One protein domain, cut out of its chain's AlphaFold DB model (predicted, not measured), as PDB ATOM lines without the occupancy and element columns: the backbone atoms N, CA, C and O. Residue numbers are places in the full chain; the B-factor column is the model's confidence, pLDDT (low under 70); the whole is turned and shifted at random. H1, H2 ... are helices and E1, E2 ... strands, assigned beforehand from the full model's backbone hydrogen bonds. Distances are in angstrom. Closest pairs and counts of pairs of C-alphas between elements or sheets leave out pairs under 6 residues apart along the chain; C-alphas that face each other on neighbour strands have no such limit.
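What this domain is: This is residues 6 to 111 of the 178 residues of an uncharacterized protein of Kingdonia uniflora (UniProt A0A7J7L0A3). With little regular structure, the domain is mostly loops round a small core where the hairpin E1 E2 and the short helices H1 and H3 gather round H2; H4 lies far off at one end. The 106 printed residues hold E1 E2 H1 H2 H3 H4 in chain order, mostly helix, with only 37 residues in named elements. It is only just compact, close to loose (radius of gyration of the C-alphas 15.6 A), spanning 45 by 29 by 27 A.

How they stand to each other: E1, residues 20 to 22, and E2, residues 32 to 34, form an antiparallel hairpin at 156 degrees; N 21 and O 33, 3.0 A apart, are within hydrogen-bond range. The closest C-alphas of E1 and H2, residues 77 to 84, are those of Asn 21 and Ala 78, 5.6 A. H2 touches H3, residues 88 to 92, closest at C-alphas 78 and 89, 4.4 A. H2 touches H1, residues 50 to 58, closest at C-alphas 77 and 56, 4.6 A; this helical hairpin has a steep tilt of 39 degrees, opposite ways. H4, residues 102 to 110, is apart from these five. In the four helices every O i to N i+4 pair is within hydrogen-bond range.

Where its parts are: E1 begins at C-alpha 20 (-3.644, 8.354, 14.657); H4, 12.4 A long, ends at C-alpha 110 (-9.492, 16.667, -13.949). H1 is 11.8 A long and H2 10.8 A.

The domain as a whole: The C-alphas farthest apart, Ser 65 and Glu 110, are 45.3 A apart. The printed part has no cut; links E2 to H1 and H1 to H2 are long. Residues 43 and 67 to 68 have pLDDT under 70.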
ATOM      1  N   LYS A   6      -5.491  10.595  -1.847       94.31
ATOM      2  CA  LYS A   6      -4.142  10.043  -2.046       94.31
ATOM      3  C   LYS A   6      -4.153   8.670  -2.730       94.31
ATOM      4  O   LYS A   6      -3.229   8.351  -3.467       94.31
ATOM      5  N   SER A   7      -5.204   7.874  -2.517       92.75
ATOM      6  CA  SER A   7      -5.370   6.574  -3.184       92.75
ATOM      7  C   SER A   7      -5.553   6.682  -4.703       92.75
ATOM      8  O   SER A   7      -5.221   5.742  -5.415       92.75
ATOM      9  N   MET A   8      -6.049   7.819  -5.200       92.12
ATOM     10  CA  MET A   8      -6.211   8.082  -6.634       92.12
ATOM     11  C   MET A   8      -4.991   8.772  -7.235       92.12
ATOM     12  O   MET A   8      -4.621   8.485  -8.367       92.12
ATOM     13  N   ASN A   9      -4.378   9.687  -6.481       91.69
ATOM     14  CA  ASN A   9      -3.160  10.375  -6.880       91.69
ATOM     15  C   ASN A   9      -2.154  10.372  -5.710       91.69
ATOM     16  O   ASN A   9      -2.323  11.142  -4.758       91.69
ATOM     17  N   PRO A  10      -1.091   9.546  -5.777       93.00
ATOM     18  CA  PRO A  10      -0.084   9.445  -4.723       93.00
ATOM     19  C   PRO A  10       0.657  10.751  -4.406       93.00
ATOM     20  O   PRO A  10       1.181  10.873  -3.294       93.00
ATOM     21  N   GLU A  11       0.688  11.717  -5.332       92.75
ATOM     22  CA  GLU A  11       1.324  13.029  -5.137       92.75
ATOM     23  C   GLU A  11       0.562  13.910  -4.140       92.75
ATOM     24  O   GLU A  11       1.159  14.784  -3.514       92.75
ATOM     25  N   ILE A  12      -0.732  13.641  -3.919       93.25
ATOM     26  CA  ILE A  12      -1.537  14.360  -2.930       93.25
ATOM     27  C   ILE A  12      -1.013  14.070  -1.515       93.25
ATOM     28  O   ILE A  12      -0.867  12.917  -1.077       93.25
ATOM     29  N   ASN A  13      -0.802  15.137  -0.748       92.19
ATOM     30  CA  ASN A  13      -0.555  15.099   0.688       92.19
ATOM     31  C   ASN A  13      -1.847  14.758   1.457       92.19
ATOM     32  O   ASN A  13      -2.521  15.622   2.025       92.19
ATOM     33  N   GLY A  14      -2.228  13.482   1.402       92.44
ATOM     34  CA  GLY A  14      -3.398  12.911   2.067       92.44
ATOM     35  C   GLY A  14      -3.039  11.864   3.120       92.44
ATOM     36  O   GLY A  14      -1.904  11.802   3.585       92.44
ATOM     37  N   VAL A  15      -4.020  11.037   3.481       94.06
ATOM     38  CA  VAL A  15      -3.880   9.992   4.503       94.06
ATOM     39  C   VAL A  15      -3.575   8.627   3.893       94.06
ATOM     40  O   VAL A  15      -3.909   8.351   2.738       94.06
ATOM     41  N   THR A  16      -2.946   7.774   4.691       93.38
ATOM     42  CA  THR A  16      -2.548   6.402   4.353       93.38
ATOM     43  C   THR A  16      -3.320   5.352   5.151       93.38
ATOM     44  O   THR A  16      -3.321   4.184   4.773       93.38
ATOM     45  N   GLY A  17      -3.989   5.758   6.234       91.56
ATOM     46  CA  GLY A  17      -4.673   4.879   7.184       91.56
ATOM     47  C   GLY A  17      -3.839   4.524   8.415       91.56
ATOM     48  O   GLY A  17      -4.346   3.869   9.323       91.56
ATOM     49  N   ASN A  18      -2.588   4.987   8.479       94.94
ATOM     50  CA  ASN A  18      -1.715   4.833   9.646       94.94
ATOM     51  C   ASN A  18      -1.755   6.053  10.581       94.94
ATOM     52  O   ASN A  18      -1.126   6.048  11.640       94.94
ATOM     53  N   GLU A  19      -2.457   7.121  10.195       96.00
ATOM     54  CA  GLU A  19      -2.572   8.342  10.982       96.00
ATOM     55  C   GLU A  19      -3.433   8.102  12.222       96.00
ATOM     56  O   GLU A  19      -4.513   7.512  12.152       96.00
ATOM     57  N   THR A  20      -2.967   8.574  13.377       97.00
ATOM     58  CA  THR A  20      -3.644   8.354  14.657       97.00
ATOM     59  C   THR A  20      -3.515   9.550  15.581       97.00
ATOM     60  O   THR A  20      -2.621  10.385  15.428       97.00
ATOM     61  N   ASN A  21      -4.380   9.604  16.585       97.56
ATOM     62  CA  ASN A  21      -4.279  10.552  17.685       97.56
ATOM     63  C   ASN A  21      -4.644   9.868  19.010       97.56
ATOM     64  O   ASN A  21      -5.581   9.066  19.026       97.56
ATOM     65  N   PRO A  22      -3.941  10.157  20.116       97.44
ATOM     66  CA  PRO A  22      -4.347   9.690  21.435       97.44
ATOM     67  C   PRO A  22      -5.632  10.394  21.894       97.44
ATOM     68  O   PRO A  22      -5.833  11.580  21.638       97.44
ATOM     69  N   VAL A  23      -6.490   9.679  22.624       96.12
ATOM     70  CA  VAL A  23      -7.672  10.276  23.278       96.12
ATOM     71  C   VAL A  23      -7.251  11.224  24.411       96.12
ATOM     72  O   VAL A  23      -7.974  12.150  24.760       96.12
ATOM     73  N   SER A  24      -6.060  11.028  24.980       95.19
ATOM     74  CA  SER A  24      -5.482  11.882  26.014       95.19
ATOM     75  C   SER A  24      -3.964  11.972  25.856       95.19
ATOM     76  O   SER A  24      -3.259  10.980  26.009       95.19
ATOM     77  N   THR A  25      -3.453  13.163  25.568       93.12
ATOM     78  CA  THR A  25      -2.032  13.455  25.340       93.12
ATOM     79  C   THR A  25      -1.184  13.460  26.622       93.12
ATOM     80  O   THR A  25      -0.017  13.082  26.529       93.12
ATOM     81  N   PRO A  26      -1.701  13.786  27.832       90.88
ATOM     82  CA  PRO A  26      -0.920  13.645  29.064       90.88
ATOM     83  C   PRO A  26      -0.669  12.189  29.480       90.88
ATOM     84  O   PRO A  26       0.208  11.937  30.303       90.88
ATOM     85  N   ASN A  27      -1.443  11.229  28.959       91.50
ATOM     86  CA  ASN A  27      -1.327   9.814  29.304       91.50
ATOM     87  C   ASN A  27      -0.599   9.044  28.191       91.50
ATOM     88  O   ASN A  27      -1.167   8.788  27.131       91.50
ATOM     89  N   SER A  28       0.630   8.595  28.459       89.12
ATOM     90  CA  SER A  28       1.437   7.820  27.502       89.12
ATOM     91  C   SER A  28       0.818   6.475  27.102       89.12
ATOM     92  O   SER A  28       1.115   5.969  26.024       89.12
ATOM     93  N   ASN A  29      -0.070   5.919  27.933       93.12
ATOM     94  CA  ASN A  29      -0.801   4.677  27.668       93.12
ATOM     95  C   ASN A  29      -2.223   4.933  27.141       93.12
ATOM     96  O   ASN A  29      -3.071   4.041  27.188       93.12
ATOM     97  N   SER A  30      -2.529   6.157  26.696       95.12
ATOM     98  CA  SER A  30      -3.852   6.486  26.174       95.12
ATOM     99  C   SER A  30      -4.191   5.655  24.938       95.12
ATOM    100  O   SER A  30      -3.352   5.431  24.061       95.12
ATOM    101  N   ALA A  31      -5.455   5.234  24.850       95.50
ATOM    102  CA  ALA A  31      -5.983   4.636  23.636       95.50
ATOM    103  C   ALA A  31      -5.804   5.601  22.455       95.50
ATOM    104  O   ALA A  31      -5.978   6.816  22.589       95.50
ATOM    105  N   ARG A  32      -5.460   5.053  21.289       97.00
ATOM    106  CA  ARG A  32      -5.285   5.828  20.058       97.00
ATOM    107  C   ARG A  32      -6.452   5.578  19.118       97.00
ATOM    108  O   ARG A  32      -6.803   4.432  18.848       97.00
ATOM    109  N   VAL A  33      -7.003   6.659  18.584       96.88
ATOM    110  CA  VAL A  33      -8.025   6.624  17.540       96.88
ATOM    111  C   VAL A  33      -7.322   6.719  16.193       96.88
ATOM    112  O   VAL A  33      -6.542   7.642  15.948       96.88
ATOM    113  N   TYR A  34      -7.577   5.737  15.333       96.81
ATOM    114  CA  TYR A  34      -7.040   5.696  13.975       96.81
ATOM    115  C   TYR A  34      -7.934   6.476  13.027       96.81
ATOM    116  O   TYR A  34      -9.158   6.361  13.101       96.81
ATOM    117  N   PHE A  35      -7.309   7.207  12.107       96.06
ATOM    118  CA  PHE A  35      -8.024   7.874  11.039       96.06
ATOM    119  C   PHE A  35      -8.639   6.840  10.092       96.06
ATOM    120  O   PHE A  35      -7.941   5.988   9.541       96.06
ATOM    121  N   LYS A  36      -9.958   6.897   9.912       95.62
ATOM    122  CA  LYS A  36     -10.721   5.912   9.130       95.62
ATOM    123  C   LYS A  36     -11.586   6.598   8.065       95.62
ATOM    124  O   LYS A  36     -11.542   7.812   7.862       95.62
ATOM    125  N   ASN A  37     -12.328   5.799   7.307       94.31
ATOM    126  CA  ASN A  37     -13.167   6.238   6.192       94.31
ATOM    127  C   ASN A  37     -14.674   6.102   6.492       94.31
ATOM    128  O   ASN A  37     -15.469   5.792   5.608       94.31
ATOM    129  N   LYS A  38     -15.065   6.282   7.757       93.75
ATOM    130  CA  LYS A  38     -16.437   6.096   8.249       93.75
ATOM    131  C   LYS A  38     -17.163   7.416   8.513       93.75
ATOM    132  O   LYS A  38     -18.057   7.448   9.350       93.75
ATOM    133  N   SER A  39     -16.764   8.515   7.869       92.00
ATOM    134  CA  SER A  39     -17.499   9.772   8.037       92.00
ATOM    135  C   SER A  39     -18.916   9.632   7.511       92.00
ATOM    136  O   SER A  39     -19.137   9.123   6.412       92.00
ATOM    137  N   GLU A  40     -19.847  10.163   8.285       87.56
ATOM    138  CA  GLU A  40     -21.255  10.274   7.943       87.56
ATOM    139  C   GLU A  40     -21.636  11.753   7.800       87.56
ATOM    140  O   GLU A  40     -20.896  12.649   8.217       87.56
ATOM    141  N   TYR A  41     -22.799  12.027   7.207       81.19
ATOM    142  CA  TYR A  41     -23.358  13.381   7.139       81.19
ATOM    143  C   TYR A  41     -24.004  13.741   8.479       81.19
ATOM    144  O   TYR A  41     -25.223  13.738   8.625       81.19
ATOM    145  N   VAL A  42     -23.163  13.998   9.473       75.94
ATOM    146  CA  VAL A  42     -23.568  14.353  10.836       75.94
ATOM    147  C   VAL A  42     -23.314  15.835  11.090       75.94
ATOM    148  O   VAL A  42     -22.257  16.358  10.737       75.94
ATOM    149  N   ASP A  43     -24.270  16.511  11.730       69.81
ATOM    150  CA  ASP A  43     -24.076  17.872  12.241       69.81
ATOM    151  C   ASP A  43     -23.425  17.801  13.626       69.81
ATOM    152  O   ASP A  43     -24.057  17.980  14.667       69.81
ATOM    153  N   LEU A  44     -22.149  17.418  13.636       76.25
ATOM    154  CA  LEU A  44     -21.327  17.418  14.836       76.25
ATOM    155  C   LEU A  44     -20.371  18.604  14.788       76.25
ATOM    156  O   LEU A  44     -19.709  18.857  13.781       76.25
ATOM    157  N   TYR A  45     -20.302  19.333  15.901       75.19
ATOM    158  CA  TYR A  45     -19.593  20.602  15.987       75.19
ATOM    159  C   TYR A  45     -18.360  20.489  16.882       75.19
ATOM    160  O   TYR A  45     -18.411  20.803  18.075       75.19
ATOM    161  N   PRO A  46     -17.220  20.039  16.340       82.19
ATOM    162  CA  PRO A  46     -15.998  20.027  17.112       82.19
ATOM    163  C   PRO A  46     -15.527  21.479  17.303       82.19
ATOM    164  O   PRO A  46     -15.605  22.304  16.389       82.19
ATOM    165  N   GLY A  47     -15.025  21.816  18.494       85.56
ATOM    166  CA  GLY A  47     -14.638  23.192  18.830       85.56
ATOM    167  C   GLY A  47     -13.684  23.809  17.798       85.56
ATOM    168  O   GLY A  47     -12.686  23.209  17.431       85.56
ATOM    169  N   HIS A  48     -13.965  25.002  17.293       89.31
ATOM    170  CA  HIS A  48     -13.182  25.632  16.213       89.31
ATOM    171  C   HIS A  48     -12.716  27.047  16.596       89.31
ATOM    172  O   HIS A  48     -12.235  27.805  15.752       89.31
ATOM    173  N   SER A  49     -12.823  27.372  17.888       93.31
ATOM    174  CA  SER A  49     -12.207  28.547  18.490       93.31
ATOM    175  C   SER A  49     -10.684  28.446  18.450       93.31
ATOM    176  O   SER A  49     -10.120  27.353  18.333       93.31
ATOM    177  N   PHE A  50     -10.005  29.580  18.618       93.44
ATOM    178  CA  PHE A  50      -8.548  29.613  18.742       93.44
ATOM    179  C   PHE A  50      -8.029  28.623  19.795       93.44
ATOM    180  O   PHE A  50      -7.079  27.896  19.537       93.44
ATOM    181  N   GLN A  51      -8.682  28.539  20.957       94.06
ATOM    182  CA  GLN A  51      -8.289  27.653  22.053       94.06
ATOM    183  C   GLN A  51      -8.400  26.178  21.666       94.06
ATOM    184  O   GLN A  51      -7.507  25.391  21.971       94.06
ATOM    185  N   ALA A  52      -9.474  25.811  20.966       94.88
ATOM    186  CA  ALA A  52      -9.660  24.450  20.491       94.88
ATOM    187  C   ALA A  52      -8.622  24.097  19.418       94.88
ATOM    188  O   ALA A  52      -7.990  23.047  19.492       94.88
ATOM    189  N   VAL A  53      -8.385  24.983  18.445       94.19
ATOM    190  CA  VAL A  53      -7.360  24.758  17.413       94.19
ATOM    191  C   VAL A  53      -5.959  24.693  18.031       94.19
ATOM    192  O   VAL A  53      -5.160  23.848  17.632       94.19
ATOM    193  N   TYR A  54      -5.678  25.519  19.040       94.31
ATOM    194  CA  TYR A  54      -4.428  25.480  19.791       94.31
ATOM    195  C   TYR A  54      -4.210  24.113  20.446       94.31
ATOM    196  O   TYR A  54      -3.149  23.520  20.268       94.31
ATOM    197  N   GLU A  55      -5.228  23.577  21.128       95.06
ATOM    198  CA  GLU A  55      -5.156  22.247  21.742       95.06
ATOM    199  C   GLU A  55      -4.902  21.152  20.704       95.06
ATOM    200  O   GLU A  55      -4.084  20.273  20.943       95.06
ATOM    201  N   ARG A  56      -5.513  21.234  19.518       95.06
ATOM    202  CA  ARG A  56      -5.290  20.250  18.444       95.06
ATOM    203  C   ARG A  56      -3.854  20.235  17.932       95.06
ATOM    204  O   ARG A  56      -3.293  19.169  17.689       95.06
ATOM    205  N   VAL A  57      -3.280  21.422  17.750       94.44
ATOM    206  CA  VAL A  57      -1.944  21.601  17.168       94.44
ATOM    207  C   VAL A  57      -0.853  21.295  18.189       94.44
ATOM    208  O   VAL A  57       0.095  20.581  17.872       94.44
ATOM    209  N   TYR A  58      -0.985  21.815  19.408       94.31
ATOM    210  CA  TYR A  58       0.049  21.748  20.444       94.31
ATOM    211  C   TYR A  58      -0.198  20.674  21.500       94.31
ATOM    212  O   TYR A  58       0.612  20.522  22.410       94.31
ATOM    213  N   SER A  59      -1.309  19.942  21.404       94.62
ATOM    214  CA  SER A  59      -1.678  18.853  22.317       94.62
ATOM    215  C   SER A  59      -1.892  19.281  23.771       94.62
ATOM    216  O   SER A  59      -2.012  18.437  24.653       94.62
ATOM    217  N   VAL A  60      -1.966  20.587  24.033       92.56
ATOM    218  CA  VAL A  60      -2.159  21.171  25.362       92.56
ATOM    219  C   VAL A  60      -3.128  22.340  25.283       92.56
ATOM    220  O   VAL A  60      -3.181  23.054  24.282       92.56
ATOM    221  N   LYS A  61      -3.897  22.553  26.351       92.50
ATOM    222  CA  LYS A  61      -4.839  23.672  26.426       92.50
ATOM    223  C   LYS A  61      -4.089  25.000  26.448       92.50
ATOM    224  O   LYS A  61      -3.020  25.111  27.044       92.50
ATOM    225  N   TRP A  62      -4.668  26.005  25.800       92.06
ATOM    226  CA  TRP A  62      -4.131  27.359  25.842       92.06
ATOM    227  C   TRP A  62      -4.299  27.955  27.243       92.06
ATOM    228  O   TRP A  62      -5.398  27.939  27.794       92.06
ATOM    229  N   ASP A  63      -3.219  28.494  27.798       90.62
ATOM    230  CA  ASP A  63      -3.152  29.052  29.155       90.62
ATOM    231  C   ASP A  63      -3.250  30.589  29.190       90.62
ATOM    232  O   ASP A  63      -3.136  31.202  30.248       90.62
ATOM    233  N   GLY A  64      -3.466  31.226  28.035       89.06
ATOM    234  CA  GLY A  64      -3.486  32.685  27.905       89.06
ATOM    235  C   GLY A  64      -2.138  33.296  27.516       89.06
ATOM    236  O   GLY A  64      -2.091  34.474  27.154       89.06
ATOM    237  N   SER A  65      -1.050  32.523  27.543       85.19
ATOM    238  CA  SER A  65       0.288  32.995  27.200       85.19
ATOM    239  C   SER A  65       0.613  32.788  25.710       85.19
ATOM    240  O   SER A  65      -0.028  31.981  25.021       85.19
ATOM    241  N   PRO A  66       1.568  33.551  25.143       77.25
ATOM    242  CA  PRO A  66       2.069  33.286  23.801       77.25
ATOM    243  C   PRO A  66       2.754  31.910  23.745       77.25
ATOM    244  O   PRO A  66       3.511  31.588  24.661       77.25
ATOM    245  N   PRO A  67       2.580  31.125  22.665       68.25
ATOM    246  CA  PRO A  67       3.300  29.869  22.489       68.25
ATOM    247  C   PRO A  67       4.792  30.159  22.305       68.25
ATOM    248  O   PRO A  67       5.236  30.479  21.205       68.25
ATOM    249  N   THR A  68       5.569  30.102  23.382       69.31
ATOM    250  CA  THR A  68       7.019  30.327  23.319       69.31
ATOM    251  C   THR A  68       7.786  29.021  23.153       69.31
ATOM    252  O   THR A  68       8.774  29.008  22.428       69.31
ATOM    253  N   ASN A  69       7.296  27.918  23.739       78.31
ATOM    254  CA  ASN A  69       8.031  26.646  23.810       78.31
ATOM    255  C   ASN A  69       7.219  25.398  23.419       78.31
ATOM    256  O   ASN A  69       7.727  24.282  23.511       78.31
ATOM    257  N   ASN A  70       5.964  25.549  22.992       85.06
ATOM    258  CA  ASN A  70       5.125  24.395  22.680       85.06
ATOM    259  C   ASN A  70       5.477  23.861  21.286       85.06
ATOM    260  O   ASN A  70       5.477  24.605  20.306       85.06
ATOM    261  N   VAL A  71       5.748  22.559  21.187       90.38
ATOM    262  CA  VAL A  71       5.989  21.886  19.903       90.38
ATOM    263  C   VAL A  71       4.636  21.541  19.268       90.38
ATOM    264  O   VAL A  71       3.791  20.957  19.949       90.38
ATOM    265  N   PRO A  72       4.391  21.884  17.991       93.44
ATOM    266  CA  PRO A  72       3.146  21.543  17.312       93.44
ATOM    267  C   PRO A  72       3.141  20.054  16.927       93.44
ATOM    268  O   PRO A  72       3.492  19.691  15.807       93.44
ATOM    269  N   THR A  73       2.795  19.176  17.870       94.44
ATOM    270  CA  THR A  73       2.819  17.716  17.673       94.44
ATOM    271  C   THR A  73       1.658  17.183  16.839       94.44
ATOM    272  O   THR A  73       1.751  16.073  16.327       94.44
ATOM    273  N   MET A  74       0.583  17.962  16.669       95.38
ATOM    274  CA  MET A  74      -0.634  17.552  15.952       95.38
ATOM    275  C   MET A  74      -1.333  16.324  16.575       95.38
ATOM    276  O   MET A  74      -2.078  15.615  15.897       95.38
ATOM    277  N   GLU A  75      -1.114  16.070  17.869       96.50
ATOM    278  CA  GLU A  75      -1.669  14.928  18.615       96.50
ATOM    279  C   GLU A  75      -2.919  15.259  19.454       96.50
ATOM    280  O   GLU A  75      -3.420  14.401  20.179       96.50
ATOM    281  N   GLY A  76      -3.464  16.475  19.351       96.19
ATOM    282  CA  GLY A  76      -4.586  16.919  20.187       96.19
ATOM    283  C   GLY A  76      -5.980  16.851  19.553       96.19
ATOM    284  O   GLY A  76      -6.940  17.301  20.172       96.19
ATOM    285  N   PHE A  77      -6.132  16.356  18.324       96.25
ATOM    286  CA  PHE A  77      -7.416  16.287  17.612       96.25
ATOM    287  C   PHE A  77      -8.439  15.396  18.314       96.25
ATOM    288  O   PHE A  77      -9.550  15.855  18.583       96.25
ATOM    289  N   ALA A  78      -8.067  14.154  18.639       96.62
ATOM    290  CA  ALA A  78      -8.977  13.232  19.318       96.62
ATOM    291  C   ALA A  78      -9.268  13.701  20.751       96.62
ATOM    292  O   ALA A  78     -10.429  13.744  21.145       96.62
ATOM    293  N   GLN A  79      -8.245  14.148  21.487       96.31
ATOM    294  CA  GLN A  79      -8.418  14.703  22.831       96.31
ATOM    295  C   GLN A  79      -9.376  15.895  22.866       96.31
ATOM    296  O   GLN A  79     -10.298  15.925  23.678       96.31
ATOM    297  N   GLN A  80      -9.160  16.897  22.010       96.31
ATOM    298  CA  GLN A  80      -9.979  18.107  22.020       96.31
ATOM    299  C   GLN A  80     -11.444  17.773  21.707       96.31
ATOM    300  O   GLN A  80     -12.355  18.337  22.319       96.31
ATOM    301  N   ALA A  81     -11.679  16.843  20.779       95.25
ATOM    302  CA  ALA A  81     -13.017  16.371  20.459       95.25
ATOM    303  C   ALA A  81     -13.656  15.618  21.631       95.25
ATOM    304  O   ALA A  81     -14.772  15.960  22.014       95.25
ATOM    305  N   GLU A  82     -12.939  14.682  22.256       94.44
ATOM    306  CA  GLU A  82     -13.429  13.931  23.418       94.44
ATOM    307  C   GLU A  82     -13.785  14.857  24.592       94.44
ATOM    308  O   GLU A  82     -14.823  14.701  25.231       94.44
ATOM    309  N   ASN A  83     -12.968  15.889  24.817       92.75
ATOM    310  CA  ASN A  83     -13.219  16.932  25.813       92.75
ATOM    311  C   ASN A  83     -14.444  17.803  25.483       92.75
ATOM    312  O   ASN A  83     -14.993  18.442  26.379       92.75
ATOM    313  N   THR A  84     -14.843  17.881  24.209       92.19
ATOM    314  CA  THR A  84     -16.035  18.626  23.771       92.19
ATOM    315  C   THR A  84     -17.294  17.793  23.992       92.19
ATOM    316  O   THR A  84     -18.286  18.296  24.513       92.19
ATOM    317  N   GLN A  85     -17.253  16.521  23.596       91.81
ATOM    318  CA  GLN A  85     -18.339  15.566  23.762       91.81
ATOM    319  C   GLN A  85     -17.758  14.149  23.749       91.81
ATOM    320  O   GLN A  85     -16.996  13.796  22.848       91.81
ATOM    321  N   ALA A  86     -18.159  13.327  24.719       92.25
ATOM    322  CA  ALA A  86     -17.728  11.934  24.791       92.25
ATOM    323  C   ALA A  86     -18.066  11.182  23.489       92.25
ATOM    324  O   ALA A  86     -19.183  11.289  22.975       92.25
ATOM    325  N   GLY A  87     -17.097  10.444  22.948       90.94
ATOM    326  CA  GLY A  87     -17.204   9.715  21.681       90.94
ATOM    327  C   GLY A  87     -17.045  10.567  20.415       90.94
ATOM    328  O   GLY A  87     -16.990  10.017  19.314       90.94
ATOM    329  N   LEU A  88     -16.921  11.896  20.523       93.25
ATOM    330  CA  LEU A  88     -16.729  12.759  19.354       93.25
ATOM    331  C   LEU A  88     -15.368  12.527  18.682       93.25
ATOM    332  O   LEU A  88     -15.233  12.785  17.484       93.25
ATOM    333  N   SER A  89     -14.382  12.000  19.418       94.56
ATOM    334  CA  SER A  89     -13.066  11.614  18.892       94.56
ATOM    335  C   SER A  89     -13.157  10.650  17.705       94.56
ATOM    336  O   SER A  89     -12.477  10.858  16.699       94.56
ATOM    337  N   GLU A  90     -14.050   9.657  17.766       92.38
ATOM    338  CA  GLU A  90     -14.301   8.736  16.652       92.38
ATOM    339  C   GLU A  90     -14.865   9.483  15.443       92.38
ATOM    340  O   GLU A  90     -14.448   9.226  14.323       92.38
ATOM    341  N   THR A  91     -15.746  10.469  15.625       92.56
ATOM    342  CA  THR A  91     -16.288  11.231  14.486       92.56
ATOM    343  C   THR A  91     -15.211  12.078  13.806       92.56
ATOM    344  O   THR A  91     -15.083  12.047  12.583       92.56
ATOM    345  N   VAL A  92     -14.430  12.847  14.574       93.19
ATOM    346  CA  VAL A  92     -13.438  13.775  13.995       93.19
ATOM    347  C   VAL A  92     -12.261  13.056  13.340       93.19
ATOM    348  O   VAL A  92     -11.643  13.602  12.428       93.19
ATOM    349  N   MET A  93     -11.961  11.829  13.771       95.00
ATOM    350  CA  MET A  93     -10.913  10.983  13.197       95.00
ATOM    351  C   MET A  93     -11.436  10.126  12.034       95.00
ATOM    352  O   MET A  93     -10.968   9.015  11.797       95.00
ATOM    353  N   ASN A  94     -12.401  10.635  11.273       94.44
ATOM    354  CA  ASN A  94     -12.880   9.999  10.055       94.44
ATOM    355  C   ASN A  94     -12.903  10.984   8.883       94.44
ATOM    356  O   ASN A  94     -13.142  12.179   9.051       94.44
ATOM    357  N   GLY A  95     -12.667  10.457   7.679       93.50
ATOM    358  CA  GLY A  95     -12.888  11.150   6.410       93.50
ATOM    359  C   GLY A  95     -13.943  10.454   5.548       93.50
ATOM    360  O   GLY A  95     -14.191   9.255   5.690       93.50
ATOM    361  N   PHE A  96     -14.539  11.191   4.609       93.75
ATOM    362  CA  PHE A  96     -15.460  10.615   3.628       93.75
ATOM    363  C   PHE A  96     -14.731   9.683   2.656       93.75
ATOM    364  O   PHE A  96     -13.630   9.991   2.191       93.75
ATOM    365  N   ARG A  97     -15.372   8.558   2.311       93.00
ATOM    366  CA  ARG A  97     -14.955   7.743   1.160       93.00
ATOM    367  C   ARG A  97     -15.242   8.506  -0.135       93.00
ATOM    368  O   ARG A  97     -16.141   9.345  -0.176       93.00
ATOM    369  N   LEU A  98     -14.495   8.209  -1.192       92.50
ATOM    370  CA  LEU A  98     -14.536   8.952  -2.458       92.50
ATOM    371  C   LEU A  98     -15.916   8.911  -3.133       92.50
ATOM    372  O   LEU A  98     -16.359   9.894  -3.713       92.50
ATOM    373  N   GLU A  99     -16.624   7.800  -2.979       93.38
ATOM    374  CA  GLU A  99     -17.997   7.555  -3.418       93.38
ATOM    375  C   GLU A  99     -19.043   8.435  -2.715       93.38
ATOM    376  O   GLU A  99     -20.114   8.648  -3.274       93.38
ATOM    377  N   PHE A 100     -18.736   8.991  -1.537       93.75
ATOM    378  CA  PHE A 100     -19.589   9.977  -0.856       93.75
ATOM    379  C   PHE A 100     -19.264  11.424  -1.255       93.75
ATOM    380  O   PHE A 100     -20.004  12.350  -0.926       93.75
ATOM    381  N   VAL A 101     -18.168  11.642  -1.983       93.31
ATOM    382  CA  VAL A 101     -17.766  12.958  -2.496       93.31
ATOM    383  C   VAL A 101     -17.427  12.896  -3.993       93.31
ATOM    384  O   VAL A 101     -16.373  13.391  -4.402       93.31
ATOM    385  N   PRO A 102     -18.312  12.330  -4.843       94.56
ATOM    386  CA  PRO A 102     -17.992  12.032  -6.239       94.56
ATOM    387  C   PRO A 102     -17.628  13.289  -7.033       94.56
ATOM    388  O   PRO A 102     -16.709  13.261  -7.836       94.56
ATOM    389  N   ILE A 103     -18.262  14.430  -6.752       95.38
ATOM    390  CA  ILE A 103     -17.935  15.692  -7.434       95.38
ATOM    391  C   ILE A 103     -16.502  16.135  -7.113       95.38
ATOM    392  O   ILE A 103     -15.747  16.487  -8.011       95.38
ATOM    393  N   TYR A 104     -16.098  16.093  -5.841       93.75
ATOM    394  CA  TYR A 104     -14.732  16.459  -5.458       93.75
ATOM    395  C   TYR A 104     -13.699  15.468  -5.983       93.75
ATOM    396  O   TYR A 104     -12.574  15.864  -6.282       93.75
ATOM    397  N   LYS A 105     -14.081  14.193  -6.087       94.25
ATOM    398  CA  LYS A 105     -13.267  13.152  -6.698       94.25
ATOM    399  C   LYS A 105     -12.956  13.508  -8.157       94.25
ATOM    400  O   LYS A 105     -11.783  13.636  -8.482       94.25
ATOM    401  N   GLU A 106     -13.976  13.764  -8.979       95.44
ATOM    402  CA  GLU A 106     -13.786  14.138 -10.391       95.44
ATOM    403  C   GLU A 106     -13.007  15.458 -10.532       95.44
ATOM    404  O   GLU A 106     -12.056  15.543 -11.305       95.44
ATOM    405  N   LEU A 107     -13.315  16.478  -9.717       94.50
ATOM    406  CA  LEU A 107     -12.561  17.740  -9.733       94.50
ATOM    407  C   LEU A 107     -11.077  17.550  -9.390       94.50
ATOM    408  O   LEU A 107     -10.225  18.208  -9.979       94.50
ATOM    409  N   GLY A 108     -10.761  16.665  -8.444       91.88
ATOM    410  CA  GLY A 108      -9.381  16.360  -8.071       91.88
ATOM    411  C   GLY A 108      -8.613  15.556  -9.123       91.88
ATOM    412  O   GLY A 108      -7.385  15.533  -9.069       91.88
ATOM    413  N   GLN A 109      -9.313  14.898 -10.051       91.81
ATOM    414  CA  GLN A 109      -8.714  14.147 -11.158       91.81
ATOM    415  C   GLN A 109      -8.508  15.024 -12.397       91.81
ATOM    416  O   GLN A 109      -7.467  14.929 -13.043       91.81
ATOM    417  N   GLU A 110      -9.468  15.898 -12.699       95.38
ATOM    418  CA  GLU A 110      -9.492  16.667 -13.949       95.38
ATOM    419  C   GLU A 110      -8.860  18.064 -13.835       95.38
ATOM    420  O   GLU A 110      -8.610  18.723 -14.845       95.38
ATOM    421  N   PHE A 111      -8.588  18.547 -12.617       95.00
ATOM    422  CA  PHE A 111      -8.058  19.893 -12.385       95.00
ATOM    423  C   PHE A 111      -6.862  19.914 -11.432       95.00
ATOM    424  O   PHE A 111      -6.589  18.976 -10.686       95.00
TER     425      PHE A 111